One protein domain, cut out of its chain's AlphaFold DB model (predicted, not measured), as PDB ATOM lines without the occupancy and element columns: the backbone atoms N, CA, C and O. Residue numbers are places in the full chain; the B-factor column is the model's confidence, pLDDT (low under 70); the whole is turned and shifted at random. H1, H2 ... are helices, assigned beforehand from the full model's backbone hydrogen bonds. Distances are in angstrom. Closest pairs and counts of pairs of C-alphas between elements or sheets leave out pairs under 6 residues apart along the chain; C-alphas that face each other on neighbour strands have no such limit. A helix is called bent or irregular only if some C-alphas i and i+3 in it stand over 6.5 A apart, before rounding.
ATOM      1  N   ILE A  23      -7.440   4.618  45.372       96.88
ATOM      2  CA  ILE A  23      -8.454   3.576  45.607       96.88
ATOM      3  C   ILE A  23      -8.723   3.397  47.104       96.88
ATOM      4  O   ILE A  23      -9.873   3.272  47.512       96.88
ATOM      5  N   SER A  24      -7.677   3.422  47.935       97.06
ATOM      6  CA  SER A  24      -7.840   3.302  49.387       97.06
ATOM      7  C   SER A  24      -8.608   4.472  49.991       97.06
ATOM      8  O   SER A  24      -9.514   4.252  50.789       97.06
ATOM      9  N   ASN A  25      -8.277   5.706  49.606       97.75
ATOM     10  CA  ASN A  25      -8.990   6.887  50.086       97.75
ATOM     11  C   ASN A  25     -10.457   6.863  49.650       97.75
ATOM     12  O   ASN A  25     -11.340   7.069  50.482       97.75
ATOM     13  N   ASP A  26     -10.712   6.554  48.379       97.75
ATOM     14  CA  ASP A  26     -12.056   6.553  47.809       97.75
ATOM     15  C   ASP A  26     -12.918   5.434  48.410       97.75
ATOM     16  O   ASP A  26     -14.097   5.653  48.688       97.75
ATOM     17  N   ALA A  27     -12.347   4.249  48.659       97.94
ATOM     18  CA  ALA A  27     -13.047   3.135  49.299       97.94
ATOM     19  C   ALA A  27     -13.373   3.432  50.770       97.94
ATOM     20  O   ALA A  27     -14.497   3.196  51.218       97.94
ATOM     21  N   ILE A  28     -12.427   4.011  51.520       96.81
ATOM     22  CA  ILE A  28     -12.674   4.447  52.901       96.81
ATOM     23  C   ILE A  28     -13.757   5.527  52.920       96.81
ATOM     24  O   ILE A  28     -14.665   5.475  53.751       96.81
ATOM     25  N   GLU A  29     -13.708   6.492  52.002       97.88
ATOM     26  CA  GLU A  29     -14.749   7.507  51.865       97.88
ATOM     27  C   GLU A  29     -16.104   6.888  51.499       97.88
ATOM     28  O   GLU A  29     -17.125   7.277  52.071       97.88
ATOM     29  N   ALA A  30     -16.131   5.903  50.599       97.44
ATOM     30  CA  ALA A  30     -17.350   5.196  50.234       97.44
ATOM     31  C   ALA A  30     -18.013   4.563  51.465       97.44
ATOM     32  O   ALA A  30     -19.171   4.863  51.754       97.44
ATOM     33  N   VAL A  31     -17.258   3.787  52.245       96.94
ATOM     34  CA  VAL A  31     -17.771   3.093  53.435       96.94
ATOM     35  C   VAL A  31     -18.162   4.066  54.549       96.94
ATOM     36  O   VAL A  31     -19.195   3.893  55.187       96.94
ATOM     37  N   THR A  32     -17.357   5.102  54.796       97.31
ATOM     38  CA  THR A  32     -17.549   5.984  55.963       97.31
ATOM     39  C   THR A  32     -18.486   7.159  55.707       97.31
ATOM     40  O   THR A  32     -19.111   7.646  56.648       97.31
ATOM     41  N   LYS A  33     -18.590   7.633  54.459       97.00
ATOM     42  CA  LYS A  33     -19.339   8.852  54.117       97.00
ATOM     43  C   LYS A  33     -20.421   8.653  53.065       97.00
ATOM     44  O   LYS A  33     -21.385   9.409  53.095       97.00
ATOM     45  N   LYS A  34     -20.289   7.691  52.142       96.56
ATOM     46  CA  LYS A  34     -21.272   7.507  51.054       96.56
ATOM     47  C   LYS A  34     -22.338   6.470  51.400       96.56
ATOM     48  O   LYS A  34     -23.515   6.750  51.211       96.56
ATOM     49  N   PHE A  35     -21.962   5.316  51.951       96.06
ATOM     50  CA  PHE A  35     -22.913   4.255  52.304       96.06
ATOM     51  C   PHE A  35     -23.929   4.665  53.376       96.06
ATOM     52  O   PHE A  35     -25.121   4.486  53.130       96.06
ATOM     53  N   PRO A  36     -23.544   5.279  54.515       97.12
ATOM     54  CA  PRO A  36     -24.515   5.608  55.557       97.12
ATOM     55  C   PRO A  36     -25.673   6.510  55.090       97.12
ATOM     56  O   PRO A  36     -26.826   6.145  55.322       97.12
ATOM     57  N   PRO A  37     -25.443   7.649  54.397       96.88
ATOM     58  CA  PRO A  37     -26.555   8.446  53.885       96.88
ATOM     59  C   PRO A  37     -27.315   7.742  52.755       96.88
ATOM     60  O   PRO A  37     -28.511   7.977  52.616       96.88
ATOM     61  N   LYS A  38     -26.674   6.848  51.984       96.00
ATOM     62  CA  LYS A  38     -27.344   6.076  50.928       96.00
ATOM     63  C   LYS A  38     -28.426   5.159  51.484       96.00
ATOM     64  O   LYS A  38     -29.522   5.123  50.942       96.00
ATOM     65  N   VAL A  39     -28.156   4.481  52.597       96.50
ATOM     66  CA  VAL A  39     -29.143   3.629  53.282       96.50
ATOM     67  C   VAL A  39     -30.396   4.435  53.650       96.50
ATOM     68  O   VAL A  39     -31.521   3.976  53.441       96.50
ATOM     69  N   ILE A  40     -30.213   5.664  54.143       97.50
ATOM     70  CA  ILE A  40     -31.316   6.570  54.498       97.50
ATOM     71  C   ILE A  40     -32.049   7.061  53.240       97.50
ATOM     72  O   ILE A  40     -33.277   7.038  53.202       97.50
ATOM     73  N   GLU A  41     -31.312   7.443  52.193       96.75
ATOM     74  CA  GLU A  41     -31.873   7.845  50.896       96.75
ATOM     75  C   GLU A  41     -32.789   6.748  50.324       96.75
ATOM     76  O   GLU A  41     -33.910   7.024  49.890       96.75
ATOM     77  N   ILE A  42     -32.342   5.489  50.355       97.44
ATOM     78  CA  ILE A  42     -33.125   4.359  49.846       97.44
ATOM     79  C   ILE A  42     -34.331   4.064  50.747       97.44
ATOM     80  O   ILE A  42     -35.412   3.786  50.234       97.44
ATOM     81  N   GLU A  43     -34.205   4.193  52.069       96.94
ATOM     82  CA  GLU A  43     -35.341   4.088  53.000       96.94
ATOM     83  C   GLU A  43     -36.443   5.118  52.686       96.94
ATOM     84  O   GLU A  43     -37.634   4.789  52.656       96.94
ATOM     85  N   GLU A  44     -36.068   6.369  52.424       96.81
ATOM     86  CA  GLU A  44     -37.008   7.422  52.031       96.81
ATOM     87  C   GLU A  44     -37.643   7.132  50.668       96.81
ATOM     88  O   GLU A  44     -38.864   7.246  50.506       96.81
ATOM     89  N   LEU A  45     -36.838   6.674  49.708       96.19
ATOM     90  CA  LEU A  45     -37.314   6.280  48.388       96.19
ATOM     91  C   LEU A  45     -38.311   5.116  48.468       96.19
ATOM     92  O   LEU A  45     -39.354   5.159  47.818       96.19
ATOM     93  N   MET A  46     -38.054   4.109  49.305       95.81
ATOM     94  CA  MET A  46     -38.979   2.997  49.543       95.81
ATOM     95  C   MET A  46     -40.331   3.478  50.071       95.81
ATOM     96  O   MET A  46     -41.372   2.960  49.656       95.81
ATOM     97  N   LYS A  47     -40.346   4.480  50.960       94.88
ATOM     98  CA  LYS A  47     -41.594   5.089  51.448       94.88
ATOM     99  C   LYS A  47     -42.328   5.809  50.324       94.88
ATOM    100  O   LYS A  47     -43.533   5.604  50.179       94.88
ATOM    101  N   ALA A  48     -41.620   6.612  49.529       93.69
ATOM    102  CA  ALA A  48     -42.195   7.348  48.405       93.69
ATOM    103  C   ALA A  48     -42.794   6.396  47.357       93.69
ATOM    104  O   ALA A  48     -43.978   6.499  47.029       93.69
ATOM    105  N   VAL A  49     -42.013   5.404  46.917       92.88
ATOM    106  CA  VAL A  49     -42.463   4.342  46.010       92.88
ATOM    107  C   VAL A  49     -43.655   3.612  46.614       92.88
ATOM    108  O   VAL A  49     -44.678   3.477  45.954       92.88
ATOM    109  N   GLY A  50     -43.600   3.242  47.894       91.81
ATOM    110  CA  GLY A  50     -44.706   2.590  48.593       91.81
ATOM    111  C   GLY A  50     -46.034   3.358  48.545       91.81
ATOM    112  O   GLY A  50     -47.088   2.721  48.537       91.81
ATOM    113  N   GLN A  51     -46.024   4.695  48.478       91.44
ATOM    114  CA  GLN A  51     -47.252   5.480  48.284       91.44
ATOM    115  C   GLN A  51     -47.748   5.425  46.837       91.44
ATOM    116  O   GLN A  51     -48.941   5.205  46.627       91.44
ATOM    117  N   VAL A  52     -46.850   5.543  45.852       89.56
ATOM    118  CA  VAL A  52     -47.193   5.371  44.425       89.56
ATOM    119  C   VAL A  52     -47.818   3.994  44.202       89.56
ATOM    120  O   VAL A  52     -48.884   3.876  43.603       89.56
ATOM    121  N   LEU A  53     -47.231   2.952  44.801       87.94
ATOM    122  CA  LEU A  53     -47.742   1.589  44.707       87.94
ATOM    123  C   LEU A  53     -49.152   1.440  45.284       87.94
ATOM    124  O   LEU A  53     -49.921   0.637  44.776       87.94
ATOM    125  N   LYS A  54     -49.553   2.190  46.314       88.88
ATOM    126  CA  LYS A  54     -50.933   2.108  46.836       88.88
ATOM    127  C   LYS A  54     -51.967   2.665  45.860       88.88
ATOM    128  O   LYS A  54     -53.088   2.169  45.837       88.88
ATOM    129  N   ALA A  55     -51.590   3.665  45.067       89.00
ATOM    130  CA  ALA A  55     -52.452   4.297  44.070       89.00
ATOM    131  C   ALA A  55     -52.337   3.665  42.668       89.00
ATOM    132  O   ALA A  55     -53.001   4.135  41.743       89.00
ATOM    133  N   ARG A  56     -51.512   2.617  42.523       88.88
ATOM    134  CA  ARG A  56     -51.182   1.967  41.249       88.88
ATOM    135  C   ARG A  56     -52.412   1.528  40.464       88.88
ATOM    136  O   ARG A  56     -53.366   0.988  41.032       88.88
ATOM    137  N   LYS A  57     -52.357   1.699  39.143       87.81
ATOM    138  CA  LYS A  57     -53.387   1.241  38.207       87.81
ATOM    139  C   LYS A  57     -52.740   0.723  36.931       87.81
ATOM    140  O   LYS A  57     -51.721   1.239  36.486       87.81
ATOM    141  N   THR A  58     -53.378  -0.271  36.327       92.06
ATOM    142  CA  THR A  58     -53.005  -0.774  35.006       92.06
ATOM    143  C   THR A  58     -54.003  -0.249  33.986       92.06
ATOM    144  O   THR A  58     -55.133  -0.732  33.886       92.06
ATOM    145  N   GLU A  59     -53.581   0.770  33.242       90.69
ATOM    146  CA  GLU A  59     -54.360   1.346  32.151       90.69
ATOM    147  C   GLU A  59     -54.259   0.453  30.915       90.69
ATOM    148  O   GLU A  59     -53.171   0.172  30.406       90.69
ATOM    149  N   LEU A  60     -55.411  -0.029  30.453       91.44
ATOM    150  CA  LEU A  60     -55.536  -0.902  29.291       91.44
ATOM    151  C   LEU A  60     -56.800  -0.536  28.517       91.44
ATOM    152  O   LEU A  60     -57.770  -0.102  29.146       91.44
ATOM    153  N   PRO A  61     -56.821  -0.784  27.196       89.75
ATOM    154  CA  PRO A  61     -58.035  -0.669  26.406       89.75
ATOM    155  C   PRO A  61     -59.201  -1.446  27.030       89.75
ATOM    156  O   PRO A  61     -59.031  -2.503  27.656       89.75
ATOM    157  N   THR A  62     -60.396  -0.904  26.858       88.94
ATOM    158  CA  THR A  62     -61.652  -1.552  27.225       88.94
ATOM    159  C   THR A  62     -61.876  -2.805  26.379       88.94
ATOM    160  O   THR A  62     -61.337  -2.961  25.280       88.94
ATOM    161  N   GLU A  63     -62.698  -3.727  26.881       85.88
ATOM    162  CA  GLU A  63     -63.071  -4.906  26.094       85.88
ATOM    163  C   GLU A  63     -63.781  -4.538  24.789       85.88
ATOM    164  O   GLU A  63     -63.636  -5.243  23.792       85.88
ATOM    165  N   GLU A  64     -64.552  -3.452  24.794       86.62
ATOM    166  CA  GLU A  64     -65.291  -2.963  23.632       86.62
ATOM    167  C   GLU A  64     -64.332  -2.479  22.540       86.62
ATOM    168  O   GLU A  64     -64.423  -2.954  21.408       86.62
ATOM    169  N   GLU A  65     -63.336  -1.657  22.892       87.25
ATOM    170  CA  GLU A  65     -62.285  -1.204  21.967       87.25
ATOM    171  C   GLU A  65     -61.505  -2.383  21.359       87.25
ATOM    172  O   GLU A  65     -61.187  -2.398  20.166       87.25
ATOM    173  N   LEU A  66     -61.219  -3.413  22.163       86.19
ATOM    174  CA  LEU A  66     -60.519  -4.617  21.705       86.19
ATOM    175  C   LEU A  66     -61.383  -5.478  20.765       86.19
ATOM    176  O   LEU A  66     -60.881  -5.997  19.762       86.19
ATOM    177  N   LYS A  67     -62.681  -5.626  21.061       84.19
ATOM    178  CA  LYS A  67     -63.641  -6.356  20.213       84.19
ATOM    179  C   LYS A  67     -63.865  -5.634  18.883       84.19
ATOM    180  O   LYS A  67     -63.826  -6.284  17.836       84.19
ATOM    181  N   GLU A  68     -64.027  -4.310  18.904       85.56
ATOM    182  CA  GLU A  68     -64.168  -3.490  17.695       85.56
ATOM    183  C   GLU A  68     -62.935  -3.631  16.791       85.56
ATOM    184  O   GLU A  68     -63.051  -3.895  15.588       85.56
ATOM    185  N   TYR A  69     -61.739  -3.547  17.377       83.69
ATOM    186  CA  TYR A  69     -60.494  -3.749  16.650       83.69
ATOM    187  C   TYR A  69     -60.413  -5.128  15.986       83.69
ATOM    188  O   TYR A  69     -60.111  -5.232  14.793       83.69
ATOM    189  N   ALA A  70     -60.715  -6.200  16.722       83.12
ATOM    190  CA  ALA A  70     -60.659  -7.549  16.170       83.12
ATOM    191  C   ALA A  70     -61.668  -7.764  15.034       83.12
ATOM    192  O   ALA A  70     -61.318  -8.383  14.025       83.12
ATOM    193  N   ALA A  71     -62.878  -7.205  15.145       83.19
ATOM    194  CA  ALA A  71     -63.877  -7.241  14.079       83.19
ATOM    195  C   ALA A  71     -63.373  -6.534  12.807       83.19
ATOM    196  O   ALA A  71     -63.459  -7.091  11.708       83.19
ATOM    197  N   PRO A 108     -56.078  -0.315  19.128       72.94
ATOM    198  CA  PRO A 108     -56.127   0.150  20.508       72.94
ATOM    199  C   PRO A 108     -54.701   0.301  21.030       72.94
ATOM    200  O   PRO A 108     -53.924  -0.659  21.037       72.94
ATOM    201  N   VAL A 109     -54.331   1.523  21.407       77.62
ATOM    202  CA  VAL A 109     -52.976   1.814  21.869       77.62
ATOM    203  C   VAL A 109     -52.835   1.302  23.297       77.62
ATOM    204  O   VAL A 109     -53.554   1.728  24.196       77.62
ATOM    205  N   VAL A 110     -51.893   0.384  23.511       86.75
ATOM    206  CA  VAL A 110     -51.487  -0.031  24.855       86.75
ATOM    207  C   VAL A 110     -50.256   0.778  25.233       86.75
ATOM    208  O   VAL A 110     -49.158   0.515  24.740       86.75
ATOM    209  N   TYR A 111     -50.441   1.778  26.093       89.75
ATOM    210  CA  TYR A 111     -49.336   2.591  26.585       89.75
ATOM    211  C   TYR A 111     -48.494   1.819  27.617       89.75
ATOM    212  O   TYR A 111     -49.017   0.945  28.324       89.75
ATOM    213  N   PRO A 112     -47.183   2.102  27.713       91.75
ATOM    214  CA  PRO A 112     -46.365   1.625  28.821       91.75
ATOM    215  C   PRO A 112     -46.941   2.086  30.161       91.75
ATOM    216  O   PRO A 112     -47.457   3.197  30.269       91.75
ATOM    217  N   ASN A 113     -46.810   1.257  31.195       94.62
ATOM    218  CA  ASN A 113     -47.143   1.680  32.549       94.62
ATOM    219  C   ASN A 113     -46.113   2.726  33.013       94.62
ATOM    220  O   ASN A 113     -44.947   2.394  33.243       94.62
ATOM    221  N   LYS A 114     -46.541   3.990  33.088       93.00
ATOM    222  CA  LYS A 114     -45.661   5.131  33.363       93.00
ATOM    223  C   LYS A 114     -45.060   5.070  34.764       93.00
ATOM    224  O   LYS A 114     -43.867   5.315  34.897       93.00
ATOM    225  N   ASP A 115     -45.845   4.689  35.769       93.38
ATOM    226  CA  ASP A 115     -45.360   4.578  37.148       93.38
ATOM    227  C   ASP A 115     -44.247   3.534  37.247       93.38
ATOM    228  O   ASP A 115     -43.203   3.798  37.839       93.38
ATOM    229  N   ILE A 116     -44.436   2.370  36.614       94.69
ATOM    230  CA  ILE A 116     -43.398   1.335  36.567       94.69
ATOM    231  C   ILE A 116     -42.156   1.853  35.846       94.69
ATOM    232  O   ILE A 116     -41.058   1.715  36.372       94.69
ATOM    233  N   GLY A 117     -42.310   2.487  34.682       94.31
ATOM    234  CA  GLY A 117     -41.171   3.035  33.941       94.31
ATOM    235  C   GLY A 117     -40.394   4.101  34.722       94.31
ATOM    236  O   GLY A 117     -39.163   4.089  34.729       94.31
ATOM    237  N   ASP A 118     -41.098   4.996  35.415       93.94
ATOM    238  CA  ASP A 118     -40.486   6.043  36.231       93.94
ATOM    239  C   ASP A 118     -39.739   5.454  37.438       93.94
ATOM    240  O   ASP A 118     -38.589   5.828  37.678       93.94
ATOM    241  N   ILE A 119     -40.343   4.499  38.157       94.44
ATOM    242  CA  ILE A 119     -39.715   3.835  39.311       94.44
ATOM    243  C   ILE A 119     -38.530   2.967  38.870       94.44
ATOM    244  O   ILE A 119     -37.467   3.046  39.485       94.44
ATOM    245  N   MET A 120     -38.671   2.189  37.791       94.69
ATOM    246  CA  MET A 120     -37.588   1.364  37.242       94.69
ATOM    247  C   MET A 120     -36.356   2.202  36.932       94.69
ATOM    248  O   MET A 120     -35.261   1.824  37.324       94.69
ATOM    249  N   ARG A 121     -36.522   3.368  36.299       94.56
ATOM    250  CA  ARG A 121     -35.404   4.275  36.011       94.56
ATOM    251  C   ARG A 121     -34.681   4.718  37.283       94.56
ATOM    252  O   ARG A 121     -33.455   4.741  37.299       94.56
ATOM    253  N   ILE A 122     -35.424   5.053  38.342       94.75
ATOM    254  CA  ILE A 122     -34.825   5.422  39.631       94.75
ATOM    255  C   ILE A 122     -34.044   4.235  40.206       94.75
ATOM    256  O   ILE A 122     -32.899   4.407  40.619       94.75
ATOM    257  N   ILE A 123     -34.634   3.036  40.200       94.69
ATOM    258  CA  ILE A 123     -33.981   1.809  40.674       94.69
ATOM    259  C   ILE A 123     -32.707   1.528  39.881       94.69
ATOM    260  O   ILE A 123     -31.675   1.299  40.498       94.69
ATOM    261  N   THR A 124     -32.746   1.602  38.547       95.12
ATOM    262  CA  THR A 124     -31.567   1.422  37.690       95.12
ATOM    263  C   THR A 124     -30.447   2.360  38.117       95.12
ATOM    264  O   THR A 124     -29.337   1.903  38.355       95.12
ATOM    265  N   THR A 125     -30.736   3.654  38.293       95.62
ATOM    266  CA  THR A 125     -29.734   4.625  38.750       95.62
ATOM    267  C   THR A 125     -29.148   4.243  40.108       95.62
ATOM    268  O   THR A 125     -27.929   4.216  40.256       95.62
ATOM    269  N   LYS A 126     -29.986   3.912  41.098       95.69
ATOM    270  CA  LYS A 126     -29.506   3.582  42.450       95.69
ATOM    271  C   LYS A 126     -28.726   2.276  42.501       95.69
ATOM    272  O   LYS A 126     -27.738   2.191  43.224       95.69
ATOM    273  N   LEU A 127     -29.143   1.290  41.718       95.00
ATOM    274  CA  LEU A 127     -28.479   0.003  41.619       95.00
ATOM    275  C   LEU A 127     -27.106   0.136  40.952       95.00
ATOM    276  O   LEU A 127     -26.134  -0.390  41.481       95.00
ATOM    277  N   ASN A 182     -36.595  -7.012  30.716       91.00
ATOM    278  CA  ASN A 182     -37.482  -8.142  30.425       91.00
ATOM    279  C   ASN A 182     -38.955  -7.811  30.674       91.00
ATOM    280  O   ASN A 182     -39.823  -8.308  29.952       91.00
ATOM    281  N   TYR A 183     -39.249  -6.933  31.634       94.19
ATOM    282  CA  TYR A 183     -40.613  -6.491  31.921       94.19
ATOM    283  C   TYR A 183     -41.313  -5.946  30.674       94.19
ATOM    284  O   TYR A 183     -42.392  -6.412  30.304       94.19
ATOM    285  N   PHE A 184     -40.678  -5.003  29.973       93.50
ATOM    286  CA  PHE A 184     -41.272  -4.374  28.794       93.50
ATOM    287  C   PHE A 184     -41.481  -5.373  27.653       93.50
ATOM    288  O   PHE A 184     -42.500  -5.308  26.963       93.50
ATOM    289  N   GLN A 185     -40.566  -6.332  27.481       94.25
ATOM    290  CA  GLN A 185     -40.680  -7.380  26.462       94.25
ATOM    291  C   GLN A 185     -41.845  -8.336  26.761       94.25
ATOM    292  O   GLN A 185     -42.682  -8.612  25.891       94.25
ATOM    293  N   THR A 186     -41.950  -8.795  28.009       95.69
ATOM    294  CA  THR A 186     -43.033  -9.677  28.457       95.69
ATOM    295  C   THR A 186     -44.377  -8.958  28.400       95.69
ATOM    296  O   THR A 186     -45.352  -9.498  27.869       95.69
ATOM    297  N   ARG A 187     -44.434  -7.697  28.841       95.88
ATOM    298  CA  ARG A 187     -45.649  -6.880  28.778       95.88
ATOM    299  C   ARG A 187     -46.104  -6.652  27.344       95.88
ATOM    300  O   ARG A 187     -47.286  -6.821  27.057       95.88
ATOM    301  N   ALA A 188     -45.187  -6.324  26.434       94.81
ATOM    302  CA  ALA A 188     -45.497  -6.167  25.014       94.81
ATOM    303  C   ALA A 188     -46.055  -7.466  24.408       94.81
ATOM    304  O   ALA A 188     -47.006  -7.430  23.625       94.81
ATOM    305  N   THR A 189     -45.517  -8.617  24.814       95.31
ATOM    306  CA  THR A 189     -45.999  -9.936  24.383       95.31
ATOM    307  C   THR A 189     -47.437 -10.191  24.830       95.31
ATOM    308  O   THR A 189     -48.274 -10.595  24.016       95.31
ATOM    309  N   TRP A 190     -47.759  -9.930  26.098       95.81
ATOM    310  CA  TRP A 190     -49.123 -10.099  26.607       95.81
ATOM    311  C   TRP A 190     -50.097  -9.080  26.022       95.81
ATOM    312  O   TRP A 190     -51.178  -9.466  25.582       95.81
ATOM    313  N   ALA A 191     -49.689  -7.816  25.894       93.81
ATOM    314  CA  ALA A 191     -50.474  -6.778  25.231       93.81
ATOM    315  C   ALA A 191     -50.791  -7.149  23.770       93.81
ATOM    316  O   ALA A 191     -51.925  -6.993  23.315       93.81
ATOM    317  N   HIS A 192     -49.820  -7.712  23.043       91.44
ATOM    318  CA  HIS A 192     -50.030  -8.202  21.682       91.44
ATOM    319  C   HIS A 192     -51.054  -9.343  21.631       91.44
ATOM    320  O   HIS A 192     -51.957  -9.327  20.792       91.44
ATOM    321  N   LYS A 193     -50.937 -10.333  22.529       92.56
ATOM    322  CA  LYS A 193     -51.885 -11.456  22.606       92.56
ATOM    323  C   LYS A 193     -53.295 -10.987  22.973       92.56
ATOM    324  O   LYS A 193     -54.242 -11.411  22.318       92.56
ATOM    325  N   MET A 194     -53.417 -10.065  23.929       92.50
ATOM    326  CA  MET A 194     -54.678  -9.428  24.322       92.50
ATOM    327  C   MET A 194     -55.355  -8.740  23.129       92.50
ATOM    328  O   MET A 194     -56.520  -9.006  22.846       92.50
ATOM    329  N   ALA A 195     -54.615  -7.923  22.372       87.75
ATOM    330  CA  ALA A 195     -55.145  -7.234  21.194       87.75
ATOM    331  C   ALA A 195     -55.551  -8.193  20.061       87.75
ATOM    332  O   ALA A 195     -56.509  -7.939  19.333       87.75
ATOM    333  N   LYS A 196     -54.825  -9.304  19.895       85.81
ATOM    334  CA  LYS A 196     -55.082 -10.297  18.840       85.81
ATOM    335  C   LYS A 196     -56.227 -11.258  19.182       85.81
ATOM    336  O   LYS A 196     -56.856 -11.794  18.269       85.81
ATOM    337  N   HIS A 197     -56.477 -11.492  20.467       88.38
ATOM    338  CA  HIS A 197     -57.420 -12.490  20.968       88.38
ATOM    339  C   HIS A 197     -58.321 -11.900  22.071       88.38
ATOM    340  O   HIS A 197     -58.256 -12.347  23.215       88.38
ATOM    341  N   PRO A 198     -59.198 -10.931  21.749       86.12
ATOM    342  CA  PRO A 198     -59.970 -10.185  22.751       86.12
ATOM    343  C   PRO A 198     -61.036 -11.011  23.483       86.12
ATOM    344  O   PRO A 198     -61.567 -10.568  24.493       86.12
ATOM    345  N   LEU A 199     -61.370 -12.202  22.976       87.31
ATOM    346  CA  LEU A 199     -62.296 -13.129  23.635       87.31
ATOM    347  C   LEU A 199     -61.627 -13.937  24.760       87.31
ATOM    348  O   LEU A 199     -62.322 -14.599  25.523       87.31
ATOM    349  N   ILE A 200     -60.293 -13.904  24.860       91.75
ATOM    350  CA  ILE A 200     -59.536 -14.588  25.913       91.75
ATOM    351  C   ILE A 200     -59.206 -13.558  26.996       91.75
ATOM    352  O   ILE A 200     -58.189 -12.864  26.925       91.75
ATOM    353  N   ALA A 201     -60.082 -13.457  27.998       92.38
ATOM    354  CA  ALA A 201     -59.951 -12.498  29.095       92.38
ATOM    355  C   ALA A 201     -58.643 -12.672  29.896       92.38
ATOM    356  O   ALA A 201     -58.079 -11.684  30.367       92.38
ATOM    357  N   ASP A 202     -58.095 -13.891  29.964       96.69
ATOM    358  CA  ASP A 202     -56.839 -14.179  30.667       96.69
ATOM    359  C   ASP A 202     -55.644 -13.391  30.121       96.69
ATOM    360  O   ASP A 202     -54.737 -13.065  30.878       96.69
ATOM    361  N   TYR A 203     -55.624 -13.016  28.835       95.44
ATOM    362  CA  TYR A 203     -54.541 -12.169  28.322       95.44
ATOM    363  C   TYR A 203     -54.597 -10.750  28.875       95.44
ATOM    364  O   TYR A 203     -53.550 -10.139  29.088       95.44
ATOM    365  N   ARG A 204     -55.800 -10.229  29.129       94.06
ATOM    366  CA  ARG A 204     -55.964  -8.949  29.812       94.06
ATOM    367  C   ARG A 204     -55.520  -9.073  31.269       94.06
ATOM    368  O   ARG A 204     -54.770  -8.218  31.738       94.06
ATOM    369  N   GLN A 205     -55.937 -10.140  31.953       95.88
ATOM    370  CA  GLN A 205     -55.527 -10.399  33.334       95.88
ATOM    371  C   GLN A 205     -54.008 -10.576  33.447       95.88
ATOM    372  O   GLN A 205     -53.403 -10.007  34.344       95.88
ATOM    373  N   ALA A 206     -53.367 -11.259  32.496       97.44
ATOM    374  CA  ALA A 206     -51.919 -11.457  32.480       97.44
ATOM    375  C   ALA A 206     -51.132 -10.138  32.454       97.44
ATOM    376  O   ALA A 206     -50.091 -10.042  33.095       97.44
ATOM    377  N   VAL A 207     -51.621  -9.102  31.756       96.94
ATOM    378  CA  VAL A 207     -50.978  -7.775  31.785       96.94
ATOM    379  C   VAL A 207     -51.154  -7.106  33.152       96.94
ATOM    380  O   VAL A 207     -50.208  -6.518  33.665       96.94
ATOM    381  N   VAL A 208     -52.340  -7.217  33.758       95.94
ATOM    382  CA  VAL A 208     -52.616  -6.675  35.101       95.94
ATOM    383  C   VAL A 208     -51.748  -7.354  36.162       95.94
ATOM    384  O   VAL A 208     -51.133  -6.670  36.976       95.94
ATOM    385  N   GLU A 209     -51.652  -8.684  36.132       96.56
ATOM    386  CA  GLU A 209     -50.826  -9.454  37.067       96.56
ATOM    387  C   GLU A 209     -49.331  -9.214  36.860       96.56
ATOM    388  O   GLU A 209     -48.579  -9.152  37.834       96.56
ATOM    389  N   LEU A 210     -48.889  -9.032  35.612       97.12
ATOM    390  CA  LEU A 210     -47.505  -8.670  35.324       97.12
ATOM    391  C   LEU A 210     -47.158  -7.305  35.926       97.12
ATOM    392  O   LEU A 210     -46.158  -7.199  36.631       97.12
ATOM    393  N   ASP A 211     -47.983  -6.279  35.690       96.50
ATOM    394  CA  ASP A 211     -47.788  -4.956  36.291       96.50
ATOM    395  C   ASP A 211     -47.784  -5.073  37.829       96.50
ATOM    396  O   ASP A 211     -46.891  -4.549  38.494       96.50
ATOM    397  N   HIS A 212     -48.740  -5.812  38.408       94.62
ATOM    398  CA  HIS A 212     -48.841  -6.033  39.852       94.62
ATOM    399  C   HIS A 212     -47.584  -6.678  40.449       94.62
ATOM    400  O   HIS A 212     -47.049  -6.187  41.446       94.62
ATOM    401  N   THR A 213     -47.107  -7.753  39.825       94.81
ATOM    402  CA  THR A 213     -45.888  -8.458  40.230       94.81
ATOM    403  C   THR A 213     -44.688  -7.525  40.140       94.81
ATOM    404  O   THR A 213     -43.927  -7.412  41.099       94.81
ATOM    405  N   GLN A 214     -44.588  -6.750  39.057       95.44
ATOM    406  CA  GLN A 214     -43.487  -5.817  38.864       95.44
ATOM    407  C   GLN A 214     -43.427  -4.733  39.945       95.44
ATOM    408  O   GLN A 214     -42.345  -4.358  40.396       95.44
ATOM    409  N   TYR A 215     -44.578  -4.230  40.395       93.94
ATOM    410  CA  TYR A 215     -44.638  -3.282  41.505       93.94
ATOM    411  C   TYR A 215     -44.092  -3.868  42.815       93.94
ATOM    412  O   TYR A 215     -43.436  -3.154  43.575       93.94
ATOM    413  N   ILE A 216     -44.346  -5.152  43.082       92.19
ATOM    414  CA  ILE A 216     -43.802  -5.848  44.255       92.19
ATOM    415  C   ILE A 216     -42.292  -6.026  44.098       92.19
ATOM    416  O   ILE A 216     -41.548  -5.656  45.004       92.19
ATOM    417  N   GLU A 217     -41.842  -6.521  42.945       93.06
ATOM    418  CA  GLU A 217     -40.422  -6.727  42.646       93.06
ATOM    419  C   GLU A 217     -39.613  -5.442  42.808       93.06
ATOM    420  O   GLU A 217     -38.616  -5.443  43.516       93.06
ATOM    421  N   MET A 218     -40.081  -4.312  42.265       93.62
ATOM    422  CA  MET A 218     -39.396  -3.020  42.413       93.62
ATOM    423  C   MET A 218     -39.221  -2.607  43.881       93.62
ATOM    424  O   MET A 218     -38.204  -2.023  44.253       93.62
ATOM    425  N   ARG A 219     -40.202  -2.913  44.737       92.12
ATOM    426  CA  ARG A 219     -40.098  -2.640  46.174       92.12
ATOM    427  C   ARG A 219     -39.096  -3.571  46.857       92.12
ATOM    428  O   ARG A 219     -38.390  -3.111  47.750       92.12
ATOM    429  N   MET A 220     -39.050  -4.840  46.454       92.69
ATOM    430  CA  MET A 220     -38.066  -5.805  46.951       92.69
ATOM    431  C   MET A 220     -36.654  -5.402  46.527       92.69
ATOM    432  O   MET A 220     -35.788  -5.300  47.382       92.69
ATOM    433  N   THR A 221     -36.450  -5.010  45.267       93.94
ATOM    434  CA  THR A 221     -35.151  -4.528  44.780       93.94
ATOM    435  C   THR A 221     -34.643  -3.328  45.573       93.94
ATOM    436  O   THR A 221     -33.468  -3.268  45.906       93.94
ATOM    437  N   LEU A 222     -35.508  -2.367  45.913       94.75
ATOM    438  CA  LEU A 222     -35.100  -1.248  46.770       94.75
ATOM    439  C   LEU A 222     -34.716  -1.698  48.182       94.75
ATOM    440  O   LEU A 222     -33.829  -1.101  48.781       94.75
ATOM    441  N   ALA A 223     -35.376  -2.729  48.712       94.38
ATOM    442  CA  ALA A 223     -34.998  -3.312  49.993       94.38
ATOM    443  C   ALA A 223     -33.647  -4.036  49.911       94.38
ATOM    444  O   ALA A 223     -32.884  -3.935  50.859       94.38
ATOM    445  N   ASP A 224     -33.348  -4.704  48.792       93.69
ATOM    446  CA  ASP A 224     -32.077  -5.405  48.568       93.69
ATOM    447  C   ASP A 224     -30.903  -4.438  48.328       93.69
ATOM    448  O   ASP A 224     -29.769  -4.746  48.685       93.69
ATOM    449  N   ILE A 225     -31.159  -3.264  47.732       94.44
ATOM    450  CA  ILE A 225     -30.154  -2.197  47.558       94.44
ATOM    451  C   ILE A 225     -29.742  -1.582  48.907       94.44
ATOM    452  O   ILE A 225     -28.616  -1.100  49.037       94.44
ATOM    453  N   ARG A 226     -30.666  -1.525  49.872       93.94
ATOM    454  CA  ARG A 226     -30.489  -0.853  51.164       93.94
ATOM    455  C   ARG A 226     -29.793  -1.741  52.188       93.94
ATOM    456  O   ARG A 226     -28.806  -1.242  52.771       93.94
TER     457      ARG A 226
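AT A GLANCE: This is residues 23 to 71, 108 to 127 and 182 to 226 of the 226 residues of the protein "Hypothetical protein" of labyrinthulid quahog parasite QPX (UniProt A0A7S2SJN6). A long, thin rod of helices is built round H5: arm H1b and H3 run beside one part of it as a bundle of three, helices side by side, and H4 folds along the other part as a hairpin with H5. Short H2 packs on the last residues of H4 at one end of the rod; at the other end residues 27 to 33 of the bent H1 stick out. The printed part has 114 residues with five named helices, H1 to H5 in chain order, and no named strand: all helix. It is loose, with a radius of gyration of the C-alphas of 19.0 A, and spans 67 by 28 by 18 A.

HOW THE PARTS SIT: Start at H1, residues 23 to 54: by its hydrogen bonds it was assigned as one helix, but it is bent, with C-alphas 32 and 35 6.7 A apart. Its arms H1a, residues 23 to 32, and H1b, residues 35 to 54, stand at a steep tilt of 54 degrees. At the C-alphas of Leu 66 and Ala 195, 6.0 A apart, H2, residues 63 to 71, touches H4, residues 182 to 196, with residues 195 to 196 of H4 alone. The hub is H5, residues 201 to 225. It touches H3, residues 114 to 127, closest at the C-alphas of Leu 127 and Ile 225, 6.6 A apart, at a shallow tilt of 29 degrees, the same way. With residues 215 to 225 alone it touches H1b, closest at the C-alphas of Met 46 and Leu 222, 6.4 A. H4 and H5 form a helical hairpin, closest at the C-alphas of Met 194 and Tyr 203, 4.9 A. Every O i to N i+4 pair is within hydrogen-bond range in H1a, H2, H3, H4 and H5, and 15 of 16 in H1b.

IN THESE COORDINATES: Find C-alpha 23 at (-8.454, 3.576, 45.607); H1a runs 14.0 A from there, and H1b 28.6 A. H2 is 12.3 A, H3 19.7 A and H4 21.2 A long. H5 runs 36.5 A to C-alpha 225 at (-30.154, -2.197, 47.558).

THE WHOLE: The C-alphas farthest apart, of Asn 25 and Ala 71, are 67.1 A apart. Two cuts leave out residues 72 to 107, with a C-alpha gap of 12.5 A, and 128 to 181, with 16.5 A. Of the links printed whole, H4 to H5 is tight and H1 to H2 short. No printed residue is under 70 in pLDDT.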